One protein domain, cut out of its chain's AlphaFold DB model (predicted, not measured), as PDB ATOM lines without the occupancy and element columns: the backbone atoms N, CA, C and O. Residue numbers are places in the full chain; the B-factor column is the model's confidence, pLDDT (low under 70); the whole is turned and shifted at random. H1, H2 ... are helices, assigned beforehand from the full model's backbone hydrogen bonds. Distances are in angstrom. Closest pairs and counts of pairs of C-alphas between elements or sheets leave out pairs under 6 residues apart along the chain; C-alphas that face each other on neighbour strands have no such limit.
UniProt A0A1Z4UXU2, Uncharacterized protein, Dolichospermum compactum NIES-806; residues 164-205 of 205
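Overview. This is residues 164 to 205 of the 205 residues of an uncharacterized protein of Dolichospermum compactum NIES-806 (UniProt A0A1Z4UXU2). A helix, H2, makes a long arm at one end of a loose, open model, and at the other end lie a short helix, H1, and the looped link that joins the two. The link, residues 175 to 187, leaves the end of H1 and folds back, and H2 begins near H1; residues 193 to 205 stick out. The printed part has 42 residues with two named helices, H1 then H2, and no named strand. The class is all helix, though under half of the residues, 19 of 42, are in named elements. The whole is loose, with a radius of gyration of the C-alphas of 12.4 A, and only just elongated, with spans of 39 by 22 by 12 A.

Along the chain. H2 is residues 188 to 199, 16.5 A from first to last C-alpha, from C-alpha 188 at (217.802, 155.828, 171.063) to C-alpha 199 at (209.091, 164.911, 160.444). H1 is residues 168 to 174, 10.0 A long, and begins with C-alpha 168 at (223.247, 158.398, 176.643).

Arrangement. H2 and H1 are close but not clearly touching, with 1 pair of C-alphas within 8 A, those of Gln 169 and Leu 188, 6.3 A apart. Their lines stand at a steep tilt of 43 degrees, and they run opposite ways. In the link, residues 180 to 181 make a short antiparallel pairing with residues 184 to 185. In H1 and H2 every O i to N i+4 pair is within hydrogen-bond range.

Size, cuts and confidence. The two C-alphas farthest apart, those of Ile 176 and Asn 203, are 39.0 A apart. The printed part has no cut and ends at Leu 205, the chain's last residue. The link of 13 residues from H1 to H2 is long. Residues 193 to 205, of which 193 to 199 belong to H2, stand free. The mean pLDDT of the printed part is 76.9, and residues 164 to 166 and 200 to 205 are under 70.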
ATOM      1  N   ILE A 164     218.268 162.977 172.013       59.25
ATOM      2  CA  ILE A 164     218.919 162.280 173.116       59.25
ATOM      3  C   ILE A 164     220.266 161.749 172.618       59.25
ATOM      4  O   ILE A 164     220.302 160.666 172.054       59.25
ATOM      5  N   ILE A 165     221.333 162.531 172.805       68.69
ATOM      6  CA  ILE A 165     222.719 162.246 172.399       68.69
ATOM      7  C   ILE A 165     223.010 160.727 172.472       68.69
ATOM      8  O   ILE A 165     222.800 160.159 173.549       68.69
ATOM      9  N   PRO A 166     223.434 160.055 171.377       69.75
ATOM     10  CA  PRO A 166     223.617 158.595 171.329       69.75
ATOM     11  C   PRO A 166     224.417 158.007 172.500       69.75
ATOM     12  O   PRO A 166     224.141 156.903 172.961       69.75
ATOM     13  N   GLU A 167     225.356 158.775 173.037       70.44
ATOM     14  CA  GLU A 167     226.212 158.486 174.185       70.44
ATOM     15  C   GLU A 167     225.427 158.275 175.493       70.44
ATOM     16  O   GLU A 167     225.946 157.724 176.463       70.44
ATOM     17  N   LEU A 168     224.157 158.685 175.538       78.06
ATOM     18  CA  LEU A 168     223.247 158.398 176.643       78.06
ATOM     19  C   LEU A 168     222.653 156.985 176.570       78.06
ATOM     20  O   LEU A 168     222.076 156.542 177.560       78.06
ATOM     21  N   GLN A 169     222.798 156.255 175.455       85.00
ATOM     22  CA  GLN A 169     222.299 154.879 175.346       85.00
ATOM     23  C   GLN A 169     222.910 153.995 176.434       85.00
ATOM     24  O   GLN A 169     222.172 153.309 177.136       85.00
ATOM     25  N   GLU A 170     224.227 154.080 176.633       83.50
ATOM     26  CA  GLU A 170     224.925 153.326 177.681       83.50
ATOM     27  C   GLU A 170     224.401 153.678 179.074       83.50
ATOM     28  O   GLU A 170     224.186 152.797 179.902       83.50
ATOM     29  N   VAL A 171     224.101 154.961 179.315       82.31
ATOM     30  CA  VAL A 171     223.486 155.395 180.575       82.31
ATOM     31  C   VAL A 171     222.166 154.660 180.779       82.31
ATOM     32  O   VAL A 171     221.950 154.080 181.837       82.31
ATOM     33  N   PHE A 172     221.282 154.655 179.780       84.12
ATOM     34  CA  PHE A 172     219.978 153.997 179.885       84.12
ATOM     35  C   PHE A 172     220.067 152.474 179.972       84.12
ATOM     36  O   PHE A 172     219.230 151.860 180.639       84.12
ATOM     37  N   ASP A 173     221.067 151.877 179.333       84.69
ATOM     38  CA  ASP A 173     221.324 150.442 179.381       84.69
ATOM     39  C   ASP A 173     221.750 149.971 180.775       84.69
ATOM     40  O   ASP A 173     221.340 148.882 181.186       84.69
ATOM     41  N   ASP A 174     222.485 150.810 181.509       85.12
ATOM     42  CA  ASP A 174     223.002 150.523 182.849       85.12
ATOM     43  C   ASP A 174     222.009 150.857 183.987       85.12
ATOM     44  O   ASP A 174     222.250 150.539 185.158       85.12
ATOM     45  N   TYR A 175     220.859 151.475 183.686       81.62
ATOM     46  CA  TYR A 175     219.852 151.805 184.702       81.62
ATOM     47  C   TYR A 175     219.106 150.559 185.206       81.62
ATOM     48  O   TYR A 175     218.558 149.775 184.436       81.62
ATOM     49  N   ILE A 176     218.960 150.444 186.534       80.38
ATOM     50  CA  ILE A 176     218.190 149.362 187.188       80.38
ATOM     51  C   ILE A 176     216.750 149.297 186.655       80.38
ATOM     52  O   ILE A 176     216.207 148.217 186.433       80.38
ATOM     53  N   ASN A 177     216.137 150.464 186.445       82.62
ATOM     54  CA  ASN A 177     214.834 150.598 185.807       82.62
ATOM     55  C   ASN A 177     215.047 151.122 184.393       82.62
ATOM     56  O   ASN A 177     214.966 152.329 184.159       82.62
ATOM     57  N   VAL A 178     215.361 150.203 183.485       82.19
ATOM     58  CA  VAL A 178     215.616 150.522 182.084       82.19
ATOM     59  C   VAL A 178     214.414 151.286 181.511       82.19
ATOM     60  O   VAL A 178     213.285 150.783 181.578       82.19
ATOM     61  N   PRO A 179     214.613 152.502 180.977       82.56
ATOM     62  CA  PRO A 179     213.528 153.274 180.396       82.56
ATOM     63  C   PRO A 179     212.919 152.536 179.198       82.56
ATOM     64  O   PRO A 179     213.590 151.776 178.499       82.56
ATOM     65  N   MET A 180     211.625 152.757 178.973       85.62
ATOM     66  CA  MET A 180     210.852 152.070 177.941       85.62
ATOM     67  C   MET A 180     210.306 153.078 176.925       85.62
ATOM     68  O   MET A 180     209.779 154.122 177.310       85.62
ATOM     69  N   TYR A 181     210.366 152.734 175.641       83.31
ATOM     70  CA  TYR A 181     209.749 153.456 174.530       83.31
ATOM     71  C   TYR A 181     208.808 152.507 173.784       83.31
ATOM     72  O   TYR A 181     209.191 151.393 173.447       83.31
ATOM     73  N   ASN A 182     207.545 152.896 173.576       82.62
ATOM     74  CA  ASN A 182     206.520 152.038 172.953       82.62
ATOM     75  C   ASN A 182     206.413 150.620 173.559       82.62
ATOM     76  O   ASN A 182     206.209 149.634 172.856       82.62
ATOM     77  N   SER A 183     206.507 150.516 174.889       85.94
ATOM     78  CA  SER A 183     206.496 149.240 175.635       85.94
ATOM     79  C   SER A 183     207.665 148.294 175.326       85.94
ATOM     80  O   SER A 183     207.611 147.119 175.688       85.94
ATOM     81  N   GLN A 184     208.729 148.792 174.702       86.62
ATOM     82  CA  GLN A 184     209.994 148.091 174.504       86.62
ATOM     83  C   GLN A 184     211.112 148.832 175.236       86.62
ATOM     84  O   GLN A 184     210.951 149.998 175.599       86.62
ATOM     85  N   LYS A 185     212.238 148.154 175.475       88.25
ATOM     86  CA  LYS A 185     213.439 148.789 176.027       88.25
ATOM     87  C   LYS A 185     213.826 149.987 175.150       88.25
ATOM     88  O   LYS A 185     213.801 149.875 173.929       88.25
ATOM     89  N   LEU A 186     214.155 151.119 175.770       86.88
ATOM     90  CA  LEU A 186     214.583 152.320 175.058       86.88
ATOM     91  C   LEU A 186     215.864 152.035 174.262       86.88
ATOM     92  O   LEU A 186     216.910 151.742 174.842       86.88
ATOM     93  N   ILE A 187     215.761 152.172 172.943       88.12
ATOM     94  CA  ILE A 187     216.883 152.234 172.010       88.12
ATOM     95  C   ILE A 187     216.794 153.602 171.336       88.12
ATOM     96  O   ILE A 187     215.806 153.909 170.668       88.12
ATOM     97  N   LEU A 188     217.795 154.451 171.550       84.62
ATOM     98  CA  LEU A 188     217.802 155.828 171.063       84.62
ATOM     99  C   LEU A 188     217.743 155.886 169.537       84.62
ATOM    100  O   LEU A 188     217.012 156.710 168.995       84.62
ATOM    101  N   GLU A 189     218.420 154.964 168.847       85.06
ATOM    102  CA  GLU A 189     218.356 154.830 167.386       85.06
ATOM    103  C   GLU A 189     216.914 154.651 166.879       85.06
ATOM    104  O   GLU A 189     216.498 155.340 165.946       85.06
ATOM    105  N   ASP A 190     216.105 153.821 167.544       86.31
ATOM    106  CA  ASP A 190     214.702 153.604 167.168       86.31
ATOM    107  C   ASP A 190     213.854 154.867 167.374       86.31
ATOM    108  O   ASP A 190     212.978 155.189 166.561       86.31
ATOM    109  N   VAL A 191     214.123 155.612 168.452       83.38
ATOM    110  CA  VAL A 191     213.470 156.901 168.724       83.38
ATOM    111  C   VAL A 191     213.819 157.903 167.627       83.38
ATOM    112  O   VAL A 191     212.920 158.542 167.078       83.38
ATOM    113  N   TYR A 192     215.095 157.991 167.247       79.44
ATOM    114  CA  TYR A 192     215.567 158.866 166.178       79.44
ATOM    115  C   TYR A 192     214.939 158.538 164.825       79.44
ATOM    116  O   TYR A 192     214.431 159.439 164.156       79.44
ATOM    117  N   ILE A 193     214.909 157.260 164.437       82.31
ATOM    118  CA  ILE A 193     214.262 156.813 163.196       82.31
ATOM    119  C   ILE A 193     212.772 157.170 163.216       82.31
ATOM    120  O   ILE A 193     212.235 157.679 162.229       82.31
ATOM    121  N   THR A 194     212.097 156.948 164.346       83.81
ATOM    122  CA  THR A 194     210.675 157.285 164.499       83.81
ATOM    123  C   THR A 194     210.439 158.788 164.351       83.81
ATOM    124  O   THR A 194     209.538 159.197 163.618       83.81
ATOM    125  N   MET A 195     211.267 159.617 164.991       77.69
ATOM    126  CA  MET A 195     211.196 161.073 164.875       77.69
ATOM    127  C   MET A 195     211.460 161.547 163.444       77.69
ATOM    128  O   MET A 195     210.676 162.330 162.912       77.69
ATOM    129  N   ALA A 196     212.510 161.043 162.789       77.88
ATOM    130  CA  ALA A 196     212.841 161.392 161.409       77.88
ATOM    131  C   ALA A 196     211.693 161.056 160.441       77.88
ATOM    132  O   ALA A 196     211.310 161.881 159.613       77.88
ATOM    133  N   ASN A 197     211.075 159.882 160.599       79.94
ATOM    134  CA  ASN A 197     209.912 159.476 159.807       79.94
ATOM    135  C   ASN A 197     208.664 160.330 160.094       79.94
ATOM    136  O   ASN A 197     207.855 160.572 159.195       79.94
ATOM    137  N   ALA A 198     208.489 160.795 161.333       75.81
ATOM    138  CA  ALA A 198     207.383 161.675 161.706       75.81
ATOM    139  C   ALA A 198     207.543 163.089 161.123       75.81
ATOM    140  O   ALA A 198     206.551 163.687 160.709       75.81
ATOM    141  N   ILE A 199     208.778 163.594 161.023       70.12
ATOM    142  CA  ILE A 199     209.091 164.911 160.444       70.12
ATOM    143  C   ILE A 199     208.655 164.998 158.975       70.12
ATOM    144  O   ILE A 199     208.100 166.016 158.573       70.12
ATOM    145  N   ILE A 200     208.814 163.923 158.195       63.56
ATOM    146  CA  ILE A 200     208.389 163.867 156.780       63.56
ATOM    147  C   ILE A 200     206.875 164.112 156.617       63.56
ATOM    148  O   ILE A 200     206.429 164.567 155.568       63.56
ATOM    149  N   ASN A 201     206.083 163.838 157.658       56.53
ATOM    150  CA  ASN A 201     204.627 163.998 157.661       56.53
ATOM    151  C   ASN A 201     204.153 165.224 158.464       56.53
ATOM    152  O   ASN A 201     202.949 165.399 158.665       56.53
ATOM    153  N   SER A 202     205.079 166.051 158.954       50.03
ATOM    154  CA  SER A 202     204.768 167.280 159.678       50.03
ATOM    155  C   SER A 202     204.477 168.409 158.689       50.03
ATOM    156  O   SER A 202     205.334 168.765 157.888       50.03
ATOM    157  N   ASN A 203     203.285 169.004 158.769       53.12
ATOM    158  CA  ASN A 203     202.907 170.183 157.973       53.12
ATOM    159  C   ASN A 203     203.562 171.493 158.468       53.12
ATOM    160  O   ASN A 203     203.255 172.553 157.929       53.12
ATOM    161  N   ASP A 204     204.416 171.430 159.496       49.47
ATOM    162  CA  ASP A 204     205.088 172.590 160.104       49.47
ATOM    163  C   ASP A 204     206.507 172.844 159.537       49.47
ATOM    164  O   ASP A 204     207.275 173.608 160.127       49.47
ATOM    165  N   LEU A 205     206.858 172.209 158.409       42.91
ATOM    166  CA  LEU A 205     208.071 172.481 157.620       42.91
ATOM    167  C   LEU A 205     207.755 173.228 156.320       42.91
ATOM    168  O   LEU A 205     206.839 172.791 155.588       42.91
TER     169      LEU A 205